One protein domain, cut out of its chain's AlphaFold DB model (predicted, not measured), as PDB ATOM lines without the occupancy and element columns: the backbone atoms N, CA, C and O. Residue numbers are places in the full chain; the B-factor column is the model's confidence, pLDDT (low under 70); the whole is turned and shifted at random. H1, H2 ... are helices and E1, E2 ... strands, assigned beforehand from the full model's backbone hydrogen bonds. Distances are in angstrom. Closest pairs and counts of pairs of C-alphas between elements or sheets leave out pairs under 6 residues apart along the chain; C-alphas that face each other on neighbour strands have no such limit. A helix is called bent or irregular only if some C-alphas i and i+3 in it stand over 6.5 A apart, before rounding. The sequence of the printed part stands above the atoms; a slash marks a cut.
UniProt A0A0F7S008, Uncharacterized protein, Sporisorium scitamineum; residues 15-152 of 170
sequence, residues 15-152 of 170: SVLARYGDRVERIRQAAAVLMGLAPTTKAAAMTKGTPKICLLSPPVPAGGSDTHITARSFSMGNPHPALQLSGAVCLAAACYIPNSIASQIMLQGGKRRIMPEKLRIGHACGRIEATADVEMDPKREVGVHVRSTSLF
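Overview. This is residues 15 to 152 of the 170 residues of an uncharacterized protein of Sporisorium scitamineum (UniProt A0A0F7S008). A strongly twisted, curled sheet of five strands wraps round helix H3, and the short helix H4 packs beside the end of H3, at the E1 and E2 part of the sheet. The long, kinked helix H1 packs on E1 and E2 from the other face, with the small helix H2 against its later half, away from the sheet. The printed part has 138 residues with four named helices and five named strands, in the order H1 H2 E1 E2 H3 H4 E3 E4 E5. The mixed sheet runs E1 E2 E3 E4 E5, with E2 and E3 parallel and the other neighbours antiparallel; the class is mixed, helices and strands. The whole is compact, with a radius of gyration of the C-alphas of 15.5 A and spans of 42 by 42 by 28 A.

Arrangement. H1, residues 15 to 34, touches H2, residues 41 to 46, with its residues 26 to 33 alone; the closest C-alphas, of Gln 29 and Thr 41, are 5.0 A apart. H1 is over E1, residues 53 to 57, and E2, residues 69 to 75, at a height over the sheet of 7.1 A. E1 and E2 form an antiparallel hairpin, with N 55 and O 72 at 2.8 A. E2, H3 of residues 85 to 96, H4 of residues 101 to 107 and E3 of residues 119 to 123 make a strand-helix-strand unit, two parallel neighbour strands with helices between, with a right-handed crossover; N 122 and O 69 are 2.9 A apart. H3 touches H4 at a steep tilt of 56 degrees, closest at the C-alphas of Cys 95 and Ser 103, 4.2 A. E3, E4 of residues 126 to 136 and E5 of residues 144 to 151 form a meander, each strand the antiparallel neighbour of the one before, with N 121 and O 128 at 2.8 A and N 133 and O 148 at 2.8 A. The sheet curls round H3; the closest C-alphas of H3 and E4, Ala 93 and Ala 132, are 5.2 A apart. With H1 on one face of the sheet and H3 and H4 on the other, there are three layers. Every O i to N i+4 pair is within hydrogen-bond range in H4, against 11 of 16 in H1, 1 of 2 in H2 and 7 of 8 in H3.

Along the chain. H1 begins at C-alpha 15 (-13.276, 46.540, 45.258) and is 29.3 A long; it is irregular, with C-alphas 19 and 22 7.8 A apart, and has a kink of 50 degrees near residue 22. H3 is 17.5 A long and E2 19.2 A. E4, 31.0 A long, bends by 51 degrees at residue 133. E5, 20.5 A long, bends by 57 degrees at residue 147 and ends at C-alpha 151 (-39.752, 49.222, 37.062).

Size, cuts and confidence. The two C-alphas farthest apart, of Ser 15 and Lys 139, are 45.5 A apart. The printed part has no cut. The links E1 to E2 and H4 to E3 are long, 11 residues each. The mean pLDDT of the printed part is 89.8, and residues 61 to 65 and 109 to 114 are under 70.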
ATOM      1  N   SER A  15     -14.732  46.732  45.175       90.31
ATOM      2  CA  SER A  15     -13.276  46.540  45.258       90.31
ATOM      3  C   SER A  15     -12.849  45.072  45.356       90.31
ATOM      4  O   SER A  15     -11.807  44.700  44.823       90.31
ATOM      5  N   VAL A  16     -13.654  44.225  46.003       91.50
ATOM      6  CA  VAL A  16     -13.412  42.777  46.071       91.50
ATOM      7  C   VAL A  16     -13.801  42.132  44.744       91.50
ATOM      8  O   VAL A  16     -13.008  41.396  44.162       91.50
ATOM      9  N   LEU A  17     -14.975  42.478  44.206       91.75
ATOM     10  CA  LEU A  17     -15.476  41.916  42.948       91.75
ATOM     11  C   LEU A  17     -14.619  42.268  41.726       91.75
ATOM     12  O   LEU A  17     -14.561  41.489  40.775       91.75
ATOM     13  N   ALA A  18     -13.923  43.407  41.753       92.81
ATOM     14  CA  ALA A  18     -13.013  43.821  40.688       92.81
ATOM     15  C   ALA A  18     -11.908  42.783  40.426       92.81
ATOM     16  O   ALA A  18     -11.499  42.606  39.281       92.81
ATOM     17  N   ARG A  19     -11.496  42.024  41.452       92.31
ATOM     18  CA  ARG A  19     -10.492  40.950  41.338       92.31
ATOM     19  C   ARG A  19     -10.941  39.797  40.433       92.31
ATOM     20  O   ARG A  19     -10.103  39.057  39.933       92.31
ATOM     21  N   TYR A  20     -12.246  39.661  40.190       91.56
ATOM     22  CA  TYR A  20     -12.830  38.618  39.339       91.56
ATOM     23  C   TYR A  20     -13.222  39.138  37.946       91.56
ATOM     24  O   TYR A  20     -13.780  38.377  37.153       91.56
ATOM     25  N   GLY A  21     -12.929  40.408  37.628       92.12
ATOM     26  CA  GLY A  21     -13.351  41.077  36.392       92.12
ATOM     27  C   GLY A  21     -12.985  40.310  35.121       92.12
ATOM     28  O   GLY A  21     -13.865  40.021  34.312       92.12
ATOM     29  N   ASP A  22     -11.730  39.874  34.986       92.50
ATOM     30  CA  ASP A  22     -11.261  39.128  33.807       92.50
ATOM     31  C   ASP A  22     -12.001  37.804  33.614       92.50
ATOM     32  O   ASP A  22     -12.271  37.365  32.494       92.50
ATOM     33  N   ARG A  23     -12.354  37.139  34.715       91.44
ATOM     34  CA  ARG A  23     -13.100  35.886  34.656       91.44
ATOM     35  C   ARG A  23     -14.551  36.122  34.263       91.44
ATOM     36  O   ARG A  23     -15.062  35.414  33.398       91.44
ATOM     37  N   VAL A  24     -15.195  37.108  34.879       93.81
ATOM     38  CA  VAL A  24     -16.562  37.511  34.534       93.81
ATOM     39  C   VAL A  24     -16.632  37.918  33.061       93.81
ATOM     40  O   VAL A  24     -17.553  37.513  32.354       93.81
ATOM     41  N   GLU A  25     -15.626  38.634  32.567       95.50
ATOM     42  CA  GLU A  25     -15.540  39.038  31.168       95.50
ATOM     43  C   GLU A  25     -15.359  37.842  30.225       95.50
ATOM     44  O   GLU A  25     -16.059  37.762  29.216       95.50
ATOM     45  N   ARG A  26     -14.513  36.859  30.564       95.19
ATOM     46  CA  ARG A  26     -14.403  35.612  29.783       95.19
ATOM     47  C   ARG A  26     -15.736  34.864  29.695       95.19
ATOM     48  O   ARG A  26     -16.106  34.406  28.615       95.19
ATOM     49  N   ILE A  27     -16.476  34.771  30.803       95.62
ATOM     50  CA  ILE A  27     -17.808  34.143  30.827       95.62
ATOM     51  C   ILE A  27     -18.782  34.930  29.945       95.62
ATOM     52  O   ILE A  27     -19.482  34.339  29.126       95.62
ATOM     53  N   ARG A  28     -18.797  36.264  30.059       97.00
ATOM     54  CA  ARG A  28     -19.651  37.135  29.240       97.00
ATOM     55  C   ARG A  28     -19.357  36.978  27.748       97.00
ATOM     56  O   ARG A  28     -20.292  36.892  26.959       97.00
ATOM     57  N   GLN A  29     -18.084  36.925  27.357       97.38
ATOM     58  CA  GLN A  29     -17.675  36.741  25.962       97.38
ATOM     59  C   GLN A  29     -18.120  35.384  25.413       97.38
ATOM     60  O   GLN A  29     -18.660  35.327  24.312       97.38
ATOM     61  N   ALA A  30     -17.937  34.305  26.179       97.62
ATOM     62  CA  ALA A  30     -18.409  32.979  25.789       97.62
ATOM     63  C   ALA A  30     -19.940  32.946  25.654       97.62
ATOM     64  O   ALA A  30     -20.461  32.469  24.649       97.62
ATOM     65  N   ALA A  31     -20.662  33.529  26.616       97.12
ATOM     66  CA  ALA A  31     -22.116  33.644  26.566       97.12
ATOM     67  C   ALA A  31     -22.594  34.466  25.359       97.12
ATOM     68  O   ALA A  31     -23.563  34.085  24.715       97.12
ATOM     69  N   ALA A  32     -21.900  35.553  25.007       97.81
ATOM     70  CA  ALA A  32     -22.229  36.358  23.832       97.81
ATOM     71  C   ALA A  32     -22.180  35.539  22.536       97.81
ATOM     72  O   ALA A  32     -23.066  35.674  21.697       97.81
ATOM     73  N   VAL A  33     -21.174  34.670  22.391       98.00
ATOM     74  CA  VAL A  33     -21.059  33.768  21.237       98.00
ATOM     75  C   VAL A  33     -22.180  32.729  21.245       98.00
ATOM     76  O   VAL A  33     -22.845  32.551  20.231       98.00
ATOM     77  N   LEU A  34     -22.447  32.100  22.394       97.69
ATOM     78  CA  LEU A  34     -23.529  31.113  22.532       97.69
ATOM     79  C   LEU A  34     -24.919  31.708  22.259       97.69
ATOM     80  O   LEU A  34     -25.788  31.020  21.738       97.69
ATOM     81  N   MET A  35     -25.120  32.987  22.580       96.44
ATOM     82  CA  MET A  35     -26.347  33.733  22.283       96.44
ATOM     83  C   MET A  35     -26.427  34.224  20.827       96.44
ATOM     84  O   MET A  35     -27.411  34.861  20.463       96.44
ATOM     85  N   GLY A  36     -25.394  34.004  20.003       97.00
ATOM     86  CA  GLY A  36     -25.336  34.507  18.625       97.00
ATOM     87  C   GLY A  36     -25.119  36.021  18.507       97.00
ATOM     88  O   GLY A  36     -25.296  36.588  17.434       97.00
ATOM     89  N   LEU A  37     -24.723  36.697  19.591       97.00
ATOM     90  CA  LEU A  37     -24.489  38.148  19.621       97.00
ATOM     91  C   LEU A  37     -23.110  38.544  19.075       97.00
ATOM     92  O   LEU A  37     -22.859  39.719  18.814       97.00
ATOM     93  N   ALA A  38     -22.200  37.580  18.936       97.31
ATOM     94  CA  ALA A  38     -20.887  37.774  18.344       97.31
ATOM     95  C   ALA A  38     -20.394  36.472  17.691       97.31
ATOM     96  O   ALA A  38     -20.630  35.397  18.240       97.31
ATOM     97  N   PRO A  39     -19.644  36.539  16.577       97.44
ATOM     98  CA  PRO A  39     -19.133  35.342  15.903       97.44
ATOM     99  C   PRO A  39     -17.960  34.685  16.647       97.44
ATOM    100  O   PRO A  39     -17.688  33.505  16.466       97.44
ATOM    101  N   THR A  40     -17.225  35.448  17.464       98.12
ATOM    102  CA  THR A  40     -16.077  34.963  18.243       98.12
ATOM    103  C   THR A  40     -15.972  35.713  19.568       98.12
ATOM    104  O   THR A  40     -16.471  36.833  19.703       98.12
ATOM    105  N   THR A  41     -15.258  35.144  20.541       97.25
ATOM    106  CA  THR A  41     -14.964  35.818  21.817       97.25
ATOM    107  C   THR A  41     -14.129  37.086  21.621       97.25
ATOM    108  O   THR A  41     -14.359  38.079  22.307       97.25
ATOM    109  N   LYS A  42     -13.227  37.105  20.626       97.19
ATOM    110  CA  LYS A  42     -12.469  38.303  20.227       97.19
ATOM    111  C   LYS A  42     -13.394  39.423  19.742       97.19
ATOM    112  O   LYS A  42     -13.212  40.567  20.140       97.19
ATOM    113  N   ALA A  43     -14.401  39.100  18.927       96.62
ATOM    114  CA  ALA A  43     -15.413  40.071  18.511       96.62
ATOM    115  C   ALA A  43     -16.276  40.526  19.703       96.62
ATOM    116  O   ALA A  43     -16.483  41.722  19.889       96.62
ATOM    117  N   ALA A  44     -16.697  39.598  20.571       96.50
ATOM    118  CA  ALA A  44     -17.455  39.920  21.780       96.50
ATOM    119  C   ALA A  44     -16.695  40.867  22.729       96.50
ATOM    120  O   ALA A  44     -17.314  41.709  23.381       96.50
ATOM    121  N   ALA A  45     -15.362  40.767  22.801       94.88
ATOM    122  CA  ALA A  45     -14.514  41.647  23.609       94.88
ATOM    123  C   ALA A  45     -14.562  43.120  23.155       94.88
ATOM    124  O   ALA A  45     -14.381  44.023  23.977       94.88
ATOM    125  N   MET A  46     -14.855  43.368  21.871       93.75
ATOM    126  CA  MET A  46     -14.998  44.716  21.306       93.75
ATOM    127  C   MET A  46     -16.344  45.364  21.654       93.75
ATOM    128  O   MET A  46     -16.486  46.583  21.574       93.75
ATOM    129  N   THR A  47     -17.328  44.577  22.098       88.56
ATOM    130  CA  THR A  47     -18.668  45.052  22.467       88.56
ATOM    131  C   THR A  47     -18.981  44.661  23.911       88.56
ATOM    132  O   THR A  47     -19.610  43.646  24.203       88.56
ATOM    133  N   LYS A  48     -18.541  45.499  24.857       84.44
ATOM    134  CA  LYS A  48     -18.719  45.268  26.307       84.44
ATOM    135  C   LYS A  48     -20.099  45.672  26.846       84.44
ATOM    136  O   LYS A  48     -20.398  45.468  28.022       84.44
ATOM    137  N   GLY A  49     -20.932  46.281  26.000       86.88
ATOM    138  CA  GLY A  49     -22.256  46.774  26.373       86.88
ATOM    139  C   GLY A  49     -23.296  45.668  26.560       86.88
ATOM    140  O   GLY A  49     -24.119  45.789  27.470       86.88
ATOM    141  N   THR A  50     -23.222  44.609  25.745       91.44
ATOM    142  CA  THR A  50     -24.219  43.530  25.630       91.44
ATOM    143  C   THR A  50     -23.515  42.215  25.244       91.44
ATOM    144  O   THR A  50     -22.596  42.262  24.428       91.44
ATOM    145  N   PRO A  51     -23.899  41.049  25.800       95.31
ATOM    146  CA  PRO A  51     -24.868  40.879  26.879       95.31
ATOM    147  C   PRO A  51     -24.342  41.457  28.199       95.31
ATOM    148  O   PRO A  51     -23.138  41.647  28.382       95.31
ATOM    149  N   LYS A  52     -25.261  41.772  29.114       94.75
ATOM    150  CA  LYS A  52     -24.925  42.115  30.502       94.75
ATOM    151  C   LYS A  52     -24.669  40.835  31.295       94.75
ATOM    152  O   LYS A  52     -25.168  39.774  30.934       94.75
ATOM    153  N   ILE A  53     -23.928  40.945  32.392       95.44
ATOM    154  CA  ILE A  53     -23.666  39.827  33.300       95.44
ATOM    155  C   ILE A  53     -23.777  40.289  34.753       95.44
ATOM    156  O   ILE A  53     -23.417  41.419  35.098       95.44
ATOM    157  N   CYS A  54     -24.303  39.419  35.609       94.94
ATOM    158  CA  CYS A  54     -24.353  39.631  37.047       94.94
ATOM    159  C   CYS A  54     -24.129  38.316  37.793       94.94
ATOM    160  O   CYS A  54     -24.409  37.240  37.267       94.94
ATOM    161  N   LEU A  55     -23.613  38.431  39.011       94.44
ATOM    162  CA  LEU A  55     -23.538  37.349  39.981       94.44
ATOM    163  C   LEU A  55     -24.783  37.415  40.864       94.44
ATOM    164  O   LEU A  55     -25.201  38.512  41.251       94.44
ATOM    165  N   LEU A  56     -25.365  36.258  41.165       94.56
ATOM    166  CA  LEU A  56     -26.577  36.139  41.966       94.56
ATOM    167  C   LEU A  56     -26.287  35.363  43.247       94.56
ATOM    168  O   LEU A  56     -25.519  34.404  43.232       94.56
ATOM    169  N   SER A  57     -26.942  35.754  44.334       92.81
ATOM    170  CA  SER A  57     -26.961  34.989  45.579       92.81
ATOM    171  C   SER A  57     -28.313  35.138  46.283       92.81
ATOM    172  O   SER A  57     -29.103  36.029  45.929       92.81
ATOM    173  N   PRO A  58     -28.616  34.283  47.277       91.44
ATOM    174  CA  PRO A  58     -29.733  34.524  48.182       91.44
ATOM    175  C   PRO A  58     -29.670  35.929  48.819       91.44
ATOM    176  O   PRO A  58     -28.627  36.589  48.795       91.44
ATOM    177  N   PRO A  59     -30.779  36.426  49.396       89.38
ATOM    178  CA  PRO A  59     -30.787  37.691  50.126       89.38
ATOM    179  C   PRO A  59     -29.657  37.769  51.152       89.38
ATOM    180  O   PRO A  59     -29.597  36.956  52.075       89.38
ATOM    181  N   VAL A  60     -28.780  38.760  51.005       83.19
ATOM    182  CA  VAL A  60     -27.732  39.037  51.993       83.19
ATOM    183  C   VAL A  60     -28.221  40.113  52.967       83.19
ATOM    184  O   VAL A  60     -28.749  41.132  52.517       83.19
ATOM    185  N   PRO A  61     -28.022  39.956  54.291       64.88
ATOM    186  CA  PRO A  61     -28.489  40.930  55.287       64.88
ATOM    187  C   PRO A  61     -27.977  42.357  55.039       64.88
ATOM    188  O   PRO A  61     -28.697  43.330  55.250       64.88
ATOM    189  N   ALA A  62     -26.749  42.483  54.522       57.94
ATOM    190  CA  ALA A  62     -26.114  43.761  54.200       57.94
ATOM    191  C   ALA A  62     -26.723  44.484  52.976       57.94
ATOM    192  O   ALA A  62     -26.447  45.659  52.765       57.94
ATOM    193  N   GLY A  63     -27.558  43.815  52.169       54.94
ATOM    194  CA  GLY A  63     -28.225  44.382  50.985       54.94
ATOM    195  C   GLY A  63     -29.529  45.132  51.286       54.94
ATOM    196  O   GLY A  63     -30.252  45.501  50.360       54.94
ATOM    197  N   GLY A  64     -29.840  45.334  52.570       56.56
ATOM    198  CA  GLY A  64     -31.138  45.784  53.064       56.56
ATOM    199  C   GLY A  64     -31.977  44.590  53.515       56.56
ATOM    200  O   GLY A  64     -32.138  43.617  52.779       56.56
ATOM    201  N   SER A  65     -32.537  44.671  54.721       61.53
ATOM    202  CA  SER A  65     -33.280  43.610  55.423       61.53
ATOM    203  C   SER A  65     -34.618  43.192  54.777       61.53
ATOM    204  O   SER A  65     -35.434  42.531  55.410       61.53
ATOM    205  N   ASP A  66     -34.850  43.532  53.508       81.56
ATOM    206  CA  ASP A  66     -36.091  43.272  52.773       81.56
ATOM    207  C   ASP A  66     -35.800  43.143  51.265       81.56
ATOM    208  O   ASP A  66     -36.154  44.002  50.445       81.56
ATOM    209  N   THR A  67     -35.060  42.087  50.912       90.38
ATOM    210  CA  THR A  67     -34.758  41.701  49.527       90.38
ATOM    211  C   THR A  67     -35.100  40.232  49.282       90.38
ATOM    212  O   THR A  67     -35.119  39.400  50.191       90.38
ATOM    213  N   HIS A  68     -35.411  39.919  48.027       91.19
ATOM    214  CA  HIS A  68     -35.794  38.583  47.576       91.19
ATOM    215  C   HIS A  68     -34.625  37.826  46.939       91.19
ATOM    216  O   HIS A  68     -34.522  36.614  47.113       91.19
ATOM    217  N   ILE A  69     -33.718  38.552  46.284       92.94
ATOM    218  CA  ILE A  69     -32.491  38.042  45.668       92.94
ATOM    219  C   ILE A  69     -31.431  39.147  45.666       92.94
ATOM    220  O   ILE A  69     -31.771  40.332  45.568       92.94
ATOM    221  N   THR A  70     -30.157  38.773  45.749       94.06
ATOM    222  CA  THR A  70     -29.031  39.702  45.633       94.06
ATOM    223  C   THR A  70     -28.414  39.599  44.243       94.06
ATOM    224  O   THR A  70     -28.162  38.502  43.751       94.06
ATOM    225  N   ALA A  71     -28.134  40.744  43.623       94.94
ATOM    226  CA  ALA A  71     -27.404  40.849  42.369       94.94
ATOM    227  C   ALA A  71     -26.161  41.736  42.527       94.94
ATOM    228  O   ALA A  71     -26.197  42.835  43.094       94.94
ATOM    229  N   ARG A  72     -25.046  41.275  41.967       94.56
ATOM    230  CA  ARG A  72     -23.821  42.054  41.780       94.56
ATOM    231  C   ARG A  72     -23.519  42.116  40.292       94.56
ATOM    232  O   ARG A  72     -23.075  41.142  39.690       94.56
ATOM    233  N   SER A  73     -23.868  43.243  39.675       94.38
ATOM    234  CA  SER A  73     -23.788  43.404  38.221       94.38
ATOM    235  C   SER A  73     -22.438  43.947  37.777       94.38
ATOM    236  O   SER A  73     -21.787  44.686  38.512       94.38
ATOM    237  N   PHE A  74     -22.042  43.603  36.555       94.69
ATOM    238  CA  PHE A  74     -20.881  44.172  35.888       94.69
ATOM    239  C   PHE A  74     -21.334  44.949  34.651       94.69
ATOM    240  O   PHE A  74     -22.237  44.533  33.922       94.69
ATOM    241  N   SER A  75     -20.696  46.088  34.394       91.88
ATOM    242  CA  SER A  75     -20.901  46.875  33.179       91.88
ATOM    243  C   SER A  75     -19.571  47.376  32.662       91.88
ATOM    244  O   SER A  75     -18.749  47.873  33.429       91.88
ATOM    245  N   MET A  76     -19.361  47.251  31.353       91.06
ATOM    246  CA  MET A  76     -18.113  47.657  30.700       91.06
ATOM    247  C   MET A  76     -16.865  47.016  31.339       91.06
ATOM    248  O   MET A  76     -15.799  47.622  31.365       91.06
ATOM    249  N   GLY A  77     -17.006  45.792  31.861       88.75
ATOM    250  CA  GLY A  77     -15.940  45.030  32.525       88.75
ATOM    251  C   GLY A  77     -15.742  45.326  34.016       88.75
ATOM    252  O   GLY A  77     -14.967  44.632  34.660       88.75
ATOM    253  N   ASN A  78     -16.455  46.299  34.590       92.44
ATOM    254  CA  ASN A  78     -16.281  46.700  35.988       92.44
ATOM    255  C   ASN A  78     -17.511  46.362  36.840       92.44
ATOM    256  O   ASN A  78     -18.635  46.452  36.329       92.44
ATOM    257  N   PRO A  79     -17.339  46.032  38.135       93.88
ATOM    258  CA  PRO A  79     -18.452  45.946  39.071       93.88
ATOM    259  C   PRO A  79     -19.229  47.262  39.090       93.88
ATOM    260  O   PRO A  79     -18.661  48.344  39.229       93.88
ATOM    261  N   HIS A  80     -20.540  47.169  38.940       91.62
ATOM    262  CA  HIS A  80     -21.420  48.320  38.913       91.62
ATOM    263  C   HIS A  80     -22.043  48.522  40.308       91.62
ATOM    264  O   HIS A  80     -22.527  47.558  40.905       91.62
ATOM    265  N   PRO A  81     -22.067  49.758  40.845       86.06
ATOM    266  CA  PRO A  81     -22.529  50.025  42.215       86.06
ATOM    267  C   PRO A  81     -24.029  49.731  42.421       86.06
ATOM    268  O   PRO A  81     -24.484  49.401  43.517       86.06
ATOM    269  N   ALA A  82     -24.813  49.802  41.346       89.94
ATOM    270  CA  ALA A  82     -26.230  49.440  41.331       89.94
ATOM    271  C   ALA A  82     -26.514  48.289  40.345       89.94
ATOM    272  O   ALA A  82     -25.600  47.598  39.895       89.94
ATOM    273  N   LEU A  83     -27.774  48.112  39.955       92.50
ATOM    274  CA  LEU A  83     -28.191  47.227  38.865       92.50
ATOM    275  C   LEU A  83     -28.728  48.058  37.688       92.50
ATOM    276  O   LEU A  83     -29.477  49.015  37.905       92.50
ATOM    277  N   GLN A  84     -28.355  47.715  36.450       93.62
ATOM    278  CA  GLN A  84     -28.885  48.392  35.257       93.62
ATOM    279  C   GLN A  84     -30.382  48.097  35.103       93.62
ATOM    280  O   GLN A  84     -30.818  46.981  35.363       93.62
ATOM    281  N   LEU A  85     -31.161  49.071  34.618       94.25
ATOM    282  CA  LEU A  85     -32.618  48.939  34.456       94.25
ATOM    283  C   LEU A  85     -33.015  47.729  33.610       94.25
ATOM    284  O   LEU A  85     -33.840  46.924  34.035       94.25
ATOM    285  N   SER A  86     -32.380  47.575  32.447       94.00
ATOM    286  CA  SER A  86     -32.596  46.433  31.557       94.00
ATOM    287  C   SER A  86     -32.209  45.106  32.215       94.00
ATOM    288  O   SER A  86     -32.902  44.106  32.049       94.00
ATOM    289  N   GLY A  87     -31.146  45.101  33.023       95.00
ATOM    290  CA  GLY A  87     -30.753  43.942  33.824       95.00
ATOM    291  C   GLY A  87     -31.781  43.601  34.902       95.00
ATOM    292  O   GLY A  87     -32.047  42.428  35.135       95.00
ATOM    293  N   ALA A  88     -32.402  44.606  35.520       95.44
ATOM    294  CA  ALA A  88     -33.412  44.397  36.549       95.44
ATOM    295  C   ALA A  88     -34.714  43.802  36.002       95.44
ATOM    296  O   ALA A  88     -35.223  42.866  36.609       95.44
ATOM    297  N   VAL A  89     -35.227  44.275  34.857       96.00
ATOM    298  CA  VAL A  89     -36.403  43.639  34.223       96.00
ATOM    299  C   VAL A  89     -36.096  42.226  33.738       96.00
ATOM    300  O   VAL A  89     -36.913  41.327  33.914       96.00
ATOM    301  N   CYS A  90     -34.900  42.008  33.184       96.56
ATOM    302  CA  CYS A  90     -34.462  40.686  32.747       96.56
ATOM    303  C   CYS A  90     -34.382  39.712  33.930       96.56
ATOM    304  O   CYS A  90     -34.932  38.615  33.864       96.56
ATOM    305  N   LEU A  91     -33.762  40.134  35.036       96.62
ATOM    306  CA  LEU A  91     -33.675  39.332  36.252       96.62
ATOM    307  C   LEU A  91     -35.053  39.098  36.878       96.62
ATOM    308  O   LEU A  91     -35.318  37.997  37.351       96.62
ATOM    309  N   ALA A  92     -35.939  40.098  36.840       95.69
ATOM    310  CA  ALA A  92     -37.306  39.940  37.313       95.69
ATOM    311  C   ALA A  92     -38.026  38.826  36.549       95.69
ATOM    312  O   ALA A  92     -38.511  37.895  37.178       95.69
ATOM    313  N   ALA A  93     -38.013  38.862  35.213       96.06
ATOM    314  CA  ALA A  93     -38.584  37.792  34.400       96.06
ATOM    315  C   ALA A  93     -37.910  36.439  34.685       96.06
ATOM    316  O   ALA A  93     -38.596  35.442  34.895       96.06
ATOM    317  N   ALA A  94     -36.576  36.406  34.779       96.12
ATOM    318  CA  ALA A  94     -35.830  35.181  35.051       96.12
ATOM    319  C   ALA A  94     -36.246  34.508  36.369       96.12
ATOM    320  O   ALA A  94     -36.352  33.285  36.401       96.12
ATOM    321  N   CYS A  95     -36.535  35.263  37.436       94.56
ATOM    322  CA  CYS A  95     -37.018  34.701  38.705       94.56
ATOM    323  C   CYS A  95     -38.320  33.890  38.555       94.56
ATOM    324  O   CYS A  95     -38.519  32.922  39.292       94.56
ATOM    325  N   TYR A  96     -39.181  34.262  37.603       92.81
ATOM    326  CA  TYR A  96     -40.455  33.595  37.325       92.81
ATOM    327  C   TYR A  96     -40.356  32.463  36.295       92.81
ATOM    328  O   TYR A  96     -41.294  31.681  36.171       92.81
ATOM    329  N   ILE A  97     -39.230  32.337  35.583       93.31
ATOM    330  CA  ILE A  97     -38.993  31.245  34.632       93.31
ATOM    331  C   ILE A  97     -38.443  30.030  35.399       93.31
ATOM    332  O   ILE A  97     -37.328  30.112  35.927       93.31
ATOM    333  N   PRO A  98     -39.171  28.897  35.459       90.62
ATOM    334  CA  PRO A  98     -38.716  27.702  36.160       90.62
ATOM    335  C   PRO A  98     -37.353  27.221  35.659       90.62
ATOM    336  O   PRO A  98     -37.044  27.313  34.473       90.62
ATOM    337  N   ASN A  99     -36.547  26.672  36.568       90.50
ATOM    338  CA  ASN A  99     -35.199  26.146  36.303       90.50
ATOM    339  C   ASN A  99     -34.146  27.175  35.861       90.50
ATOM    340  O   ASN A  99     -32.991  26.798  35.663       90.50
ATOM    341  N   SER A 100     -34.481  28.465  35.762       94.69
ATOM    342  CA  SER A 100     -33.454  29.499  35.652       94.69
ATOM    343  C   SER A 100     -32.621  29.551  36.941       94.69
ATOM    344  O   SER A 100     -33.115  29.242  38.029       94.69
ATOM    345  N   ILE A 101     -31.370  30.014  36.846       95.12
ATOM    346  CA  ILE A 101     -30.506  30.214  38.025       95.12
ATOM    347  C   ILE A 101     -31.196  31.129  39.050       95.12
ATOM    348  O   ILE A 101     -31.176  30.857  40.248       95.12
ATOM    349  N   ALA A 102     -31.857  32.192  38.584       94.88
ATOM    350  CA  ALA A 102     -32.561  33.133  39.449       94.88
ATOM    351  C   ALA A 102     -33.748  32.474  40.175       94.88
ATOM    352  O   ALA A 102     -33.909  32.661  41.379       94.88
ATOM    353  N   SER A 103     -34.541  31.664  39.466       93.06
ATOM    354  CA  SER A 103     -35.664  30.921  40.043       93.06
ATOM    355  C   SER A 103     -35.188  29.894  41.073       93.06
ATOM    356  O   SER A 103     -35.729  29.815  42.173       93.06
ATOM    357  N   GLN A 104     -34.107  29.168  40.774       92.38
ATOM    358  CA  GLN A 104     -33.507  28.212  41.707       92.38
ATOM    359  C   GLN A 104     -33.027  28.896  42.995       92.38
ATOM    360  O   GLN A 104     -33.369  28.441  44.085       92.38
ATOM    361  N   ILE A 105     -32.315  30.024  42.891       91.88
ATOM    362  CA  ILE A 105     -31.863  30.806  44.056       91.88
ATOM    363  C   ILE A 105     -33.054  31.306  44.885       91.88
ATOM    364  O   ILE A 105     -33.035  31.228  46.113       91.88
ATOM    365  N   MET A 106     -34.119  31.777  44.230       87.56
ATOM    366  CA  MET A 106     -35.346  32.221  44.902       87.56
ATOM    367  C   MET A 106     -36.029  31.098  45.703       87.56
ATOM    368  O   MET A 106     -36.631  31.367  46.747       87.56
ATOM    369  N   LEU A 107     -35.920  29.847  45.240       84.94
ATOM    370  CA  LEU A 107     -36.529  28.667  45.861       84.94
ATOM    371  C   LEU A 107     -35.665  28.018  46.959       84.94
ATOM    372  O   LEU A 107     -36.210  27.320  47.813       84.94
ATOM    373  N   GLN A 108     -34.351  28.274  47.000       76.88
ATOM    374  CA  GLN A 108     -33.427  27.709  48.003       76.88
ATOM    375  C   GLN A 108     -33.740  28.118  49.460       76.88
ATOM    376  O   GLN A 108     -33.240  27.502  50.395       76.88
ATOM    377  N   GLY A 109     -34.612  29.107  49.686       59.19
ATOM    378  CA  GLY A 109     -34.987  29.610  51.015       59.19
ATOM    379  C   GLY A 109     -35.908  28.719  51.869       59.19
ATOM    380  O   GLY A 109     -36.476  29.221  52.839       59.19
ATOM    381  N   GLY A 110     -36.116  27.443  51.520       49.31
ATOM    382  CA  GLY A 110     -36.744  26.415  52.377       49.31
ATOM    383  C   GLY A 110     -38.238  26.582  52.703       49.31
ATOM    384  O   GLY A 110     -38.863  25.670  53.238       49.31
ATOM    385  N   LYS A 111     -38.852  27.711  52.356       49.28
ATOM    386  CA  LYS A 111     -40.304  27.909  52.387       49.28
ATOM    387  C   LYS A 111     -40.777  28.000  50.949       49.28
ATOM    388  O   LYS A 111     -40.116  28.650  50.144       49.28
ATOM    389  N   ARG A 112     -41.920  27.379  50.638       46.50
ATOM    390  CA  ARG A 112     -42.685  27.586  49.396       46.50
ATOM    391  C   ARG A 112     -42.990  29.087  49.291       46.50
ATOM    392  O   ARG A 112     -44.027  29.559  49.746       46.50
ATOM    393  N   ARG A 113     -42.029  29.876  48.810       57.06
ATOM    394  CA  ARG A 113     -42.210  31.300  48.584       57.06
ATOM    395  C   ARG A 113     -43.103  31.374  47.364       57.06
ATOM    396  O   ARG A 113     -42.675  31.069  46.256       57.06
ATOM    397  N   ILE A 114     -44.366  31.723  47.600       63.75
ATOM    398  CA  ILE A 114     -45.195  32.331  46.564       63.75
ATOM    399  C   ILE A 114     -44.324  33.424  45.946       63.75
ATOM    400  O   ILE A 114     -43.754  34.237  46.683       63.75
ATOM    401  N   MET A 115     -44.133  33.372  44.628       72.94
ATOM    402  CA  MET A 115     -43.322  34.378  43.955       72.94
ATOM    403  C   MET A 115     -43.946  35.751  44.238       72.94
ATOM    404  O   MET A 115     -45.152  35.919  44.049       72.94
ATOM    405  N   PRO A 116     -43.173  36.705  44.777       78.75
ATOM    406  CA  PRO A 116     -43.734  37.962  45.235       78.75
ATOM    407  C   PRO A 116     -44.082  38.823  44.029       78.75
ATOM    408  O   PRO A 116     -43.192  39.129  43.236       78.75
ATOM    409  N   GLU A 117     -45.326  39.297  43.948       82.44
ATOM    410  CA  GLU A 117     -45.814  40.184  42.875       82.44
ATOM    411  C   GLU A 117     -44.819  41.314  42.554       82.44
ATOM    412  O   GLU A 117     -44.564  41.641  41.394       82.44
ATOM    413  N   LYS A 118     -44.172  41.846  43.600       89.00
ATOM    414  CA  LYS A 118     -43.078  42.810  43.511       89.00
ATOM    415  C   LYS A 118     -41.749  42.201  43.958       89.00
ATOM    416  O   LYS A 118     -41.507  41.987  45.149       89.00
ATOM    417  N   LEU A 119     -40.843  41.988  43.006       92.44
ATOM    418  CA  LEU A 119     -39.479  41.555  43.287       92.44
ATOM    419  C   LEU A 119     -38.650  42.724  43.811       92.44
ATOM    420  O   LEU A 119     -38.712  43.841  43.306       92.44
ATOM    421  N   ARG A 120     -37.837  42.434  44.828       93.19
ATOM    422  CA  ARG A 120     -36.948  43.383  45.502       93.19
ATOM    423  C   ARG A 120     -35.546  42.836  45.342       93.19
ATOM    424  O   ARG A 120     -35.188  41.860  45.998       93.19
ATOM    425  N   ILE A 121     -34.796  43.413  44.418       93.75
ATOM    426  CA  ILE A 121     -33.467  42.942  44.047       93.75
ATOM    427  C   ILE A 121     -32.450  43.805  44.790       93.75
ATOM    428  O   ILE A 121     -32.362  45.011  44.547       93.75
ATOM    429  N   GLY A 122     -31.690  43.193  45.694       93.38
ATOM    430  CA  GLY A 122     -30.598  43.851  46.404       93.38
ATOM    431  C   GLY A 122     -29.388  44.049  45.493       93.38
ATOM    432  O   GLY A 122     -28.956  43.119  44.820       93.38
ATOM    433  N   HIS A 123     -28.807  45.241  45.487       92.25
ATOM    434  CA  HIS A 123     -27.547  45.577  44.820       92.25
ATOM    435  C   HIS A 123     -26.618  46.317  45.796       92.25
ATOM    436  O   HIS A 123     -27.007  46.600  46.925       92.25
ATOM    437  N   ALA A 124     -25.382  46.640  45.402       88.88
ATOM    438  CA  ALA A 124     -24.387  47.149  46.358       88.88
ATOM    439  C   ALA A 124     -24.807  48.471  47.038       88.88
ATOM    440  O   ALA A 124     -24.543  48.660  48.218       88.88
ATOM    441  N   CYS A 125     -25.515  49.356  46.328       88.25
ATOM    442  CA  CYS A 125     -26.024  50.618  46.888       88.25
ATOM    443  C   CYS A 125     -27.475  50.592  47.422       88.25
ATOM    444  O   CYS A 125     -28.062  51.660  47.579       88.25
ATOM    445  N   GLY A 126     -28.102  49.430  47.630       90.12
ATOM    446  CA  GLY A 126     -29.487  49.351  48.121       90.12
ATOM    447  C   GLY A 126     -30.327  48.326  47.369       90.12
ATOM    448  O   GLY A 126     -29.885  47.204  47.148       90.12
ATOM    449  N   ARG A 127     -31.546  48.694  46.967       91.75
ATOM    450  CA  ARG A 127     -32.459  47.785  46.264       91.75
ATOM    451  C   ARG A 127     -33.175  48.460  45.105       91.75
ATOM    452  O   ARG A 127     -33.488  49.647  45.167       91.75
ATOM    453  N   ILE A 128     -33.500  47.667  44.090       92.44
ATOM    454  CA  ILE A 128     -34.437  48.036  43.031       92.44
ATOM    455  C   ILE A 128     -35.669  47.139  43.115       92.44
ATOM    456  O   ILE A 128     -35.561  45.944  43.391       92.44
ATOM    457  N   GLU A 129     -36.838  47.718  42.866       94.12
ATOM    458  CA  GLU A 129     -38.077  46.965  42.751       94.12
ATOM    459  C   GLU A 129     -38.485  46.803  41.286       94.12
ATOM    460  O   GLU A 129     -38.414  47.757  40.504       94.12
ATOM    461  N   ALA A 130     -38.910  45.595  40.932       95.06
ATOM    462  CA  ALA A 130     -39.342  45.233  39.591       95.06
ATOM    463  C   ALA A 130     -40.501  44.230  39.651       95.06
ATOM    464  O   ALA A 130     -40.610  43.457  40.602       95.06
ATOM    465  N   THR A 131     -41.348  44.229  38.630       94.56
ATOM    466  CA  THR A 131     -42.397  43.219  38.440       94.56
ATOM    467  C   THR A 131     -42.222  42.556  37.080       94.56
ATOM    468  O   THR A 131     -41.643  43.146  36.163       94.56
ATOM    469  N   ALA A 132     -42.702  41.322  36.956       95.06
ATOM    470  CA  ALA A 132     -42.739  40.601  35.695       95.06
ATOM    471  C   ALA A 132     -44.014  39.758  35.635       95.06
ATOM    472  O   ALA A 132     -44.336  39.064  36.595       95.06
ATOM    473  N   ASP A 133     -44.709  39.832  34.507       94.44
ATOM    474  CA  ASP A 133     -45.804  38.939  34.149       94.44
ATOM    475  C   ASP A 133     -45.259  37.934  33.131       94.44
ATOM    476  O   ASP A 133     -44.914  38.296  31.999       94.44
ATOM    477  N   VAL A 134     -45.085  36.693  33.582       94.69
ATOM    478  CA  VAL A 134     -44.472  35.610  32.812       94.69
ATOM    479  C   VAL A 134     -45.427  34.430  32.778       94.69
ATOM    480  O   VAL A 134     -45.808  33.887  33.813       94.69
ATOM    481  N   GLU A 135     -45.758  33.997  31.570       94.31
ATOM    482  CA  GLU A 135     -46.569  32.822  31.300       94.31
ATOM    483  C   GLU A 135     -45.703  31.733  30.668       94.31
ATOM    484  O   GLU A 135     -44.943  31.985  29.730       94.31
ATOM    485  N   MET A 136     -45.824  30.506  31.168       93.56
ATOM    486  CA  MET A 136     -45.247  29.341  30.500       93.56
ATOM    487  C   MET A 136     -46.203  28.904  29.392       93.56
ATOM    488  O   MET A 136     -47.327  28.494  29.673       93.56
ATOM    489  N   ASP A 137     -45.753  28.989  28.144       93.00
ATOM    490  CA  ASP A 137     -46.558  28.673  26.966       93.00
ATOM    491  C   ASP A 137     -45.827  27.631  26.109       93.00
ATOM    492  O   ASP A 137     -44.929  27.992  25.340       93.00
ATOM    493  N   PRO A 138     -46.197  26.339  26.205       90.88
ATOM    494  CA  PRO A 138     -45.533  25.267  25.468       90.88
ATOM    495  C   PRO A 138     -45.736  25.364  23.950       90.88
ATOM    496  O   PRO A 138     -45.075  24.645  23.207       90.88
ATOM    497  N   LYS A 139     -46.643  26.226  23.468       93.50
ATOM    498  CA  LYS A 139     -46.836  26.458  22.031       93.50
ATOM    499  C   LYS A 139     -45.776  27.390  21.446       93.50
ATOM    500  O   LYS A 139     -45.665  27.478  20.225       93.50
ATOM    501  N   ARG A 140     -45.015  28.106  22.281       90.31
ATOM    502  CA  ARG A 140     -43.899  28.950  21.834       90.31
ATOM    503  C   ARG A 140     -42.606  28.158  21.773       90.31
ATOM    504  O   ARG A 140     -42.364  27.291  22.601       90.31
ATOM    505  N   GLU A 141     -41.736  28.550  20.847       88.56
ATOM    506  CA  GLU A 141     -40.437  27.910  20.587       88.56
ATOM    507  C   GLU A 141     -39.591  27.705  21.854       88.56
ATOM    508  O   GLU A 141     -39.026  26.636  22.061       88.56
ATOM    509  N   VAL A 142     -39.552  28.706  22.736       86.81
ATOM    510  CA  VAL A 142     -38.784  28.665  23.994       86.81
ATOM    511  C   VAL A 142     -39.627  28.305  25.224       86.81
ATOM    512  O   VAL A 142     -39.120  28.340  26.342       86.81
ATOM    513  N   GLY A 143     -40.918  27.995  25.056       92.94
ATOM    514  CA  GLY A 143     -41.814  27.603  26.152       92.94
ATOM    515  C   GLY A 143     -42.211  28.723  27.125       92.94
ATOM    516  O   GLY A 143     -42.849  28.451  28.141       92.94
ATOM    517  N   VAL A 144     -41.824  29.975  26.857       94.88
ATOM    518  CA  VAL A 144     -41.997  31.127  27.759       94.88
ATOM    519  C   VAL A 144     -42.564  32.323  26.997       94.88
ATOM    520  O   VAL A 144     -42.109  32.654  25.901       94.88
ATOM    521  N   HIS A 145     -43.513  33.023  27.612       95.06
ATOM    522  CA  HIS A 145     -44.037  34.305  27.169       95.06
ATOM    523  C   HIS A 145     -43.960  35.339  28.300       95.06
ATOM    524  O   HIS A 145     -44.710  35.284  29.268       95.06
ATOM    525  N   VAL A 146     -43.059  36.312  28.172       94.88
ATOM    526  CA  VAL A 146     -43.012  37.468  29.080       94.88
ATOM    527  C   VAL A 146     -43.999  38.514  28.561       94.88
ATOM    528  O   VAL A 146     -43.721  39.175  27.560       94.88
ATOM    529  N   ARG A 147     -45.160  38.645  29.211       94.62
ATOM    530  CA  ARG A 147     -46.225  39.588  28.829       94.62
ATOM    531  C   ARG A 147     -45.831  41.025  29.129       94.62
ATOM    532  O   ARG A 147     -46.048  41.916  28.312       94.62
ATOM    533  N   SER A 148     -45.244  41.257  30.301       95.19
ATOM    534  CA  SER A 148     -44.761  42.578  30.693       95.19
ATOM    535  C   SER A 148     -43.691  42.499  31.777       95.19
ATOM    536  O   SER A 148     -43.583  41.522  32.515       95.19
ATOM    537  N   THR A 149     -42.901  43.563  31.884       95.44
ATOM    538  CA  THR A 149     -42.017  43.812  33.024       95.44
ATOM    539  C   THR A 149     -42.059  45.289  33.362       95.44
ATOM    540  O   THR A 149     -42.003  46.112  32.445       95.44
ATOM    541  N   SER A 150     -42.077  45.631  34.646       94.31
ATOM    542  CA  SER A 150     -42.167  47.024  35.087       94.31
ATOM    543  C   SER A 150     -41.110  47.360  36.128       94.31
ATOM    544  O   SER A 150     -40.693  46.523  36.929       94.31
ATOM    545  N   LEU A 151     -40.688  48.621  36.118       93.81
ATOM    546  CA  LEU A 151     -39.752  49.222  37.062       93.81
ATOM    547  C   LEU A 151     -40.343  50.546  37.537       93.81
ATOM    548  O   LEU A 151     -41.001  51.239  36.764       93.81
ATOM    549  N   PHE A 152     -40.002  50.962  38.753       86.88
ATOM    550  CA  PHE A 152     -40.322  52.305  39.233       86.88
ATOM    551  C   PHE A 152     -39.072  53.183  39.195       86.88
ATOM    552  O   PHE A 152     -38.022  52.808  39.726       86.88
TER     553      PHE A 152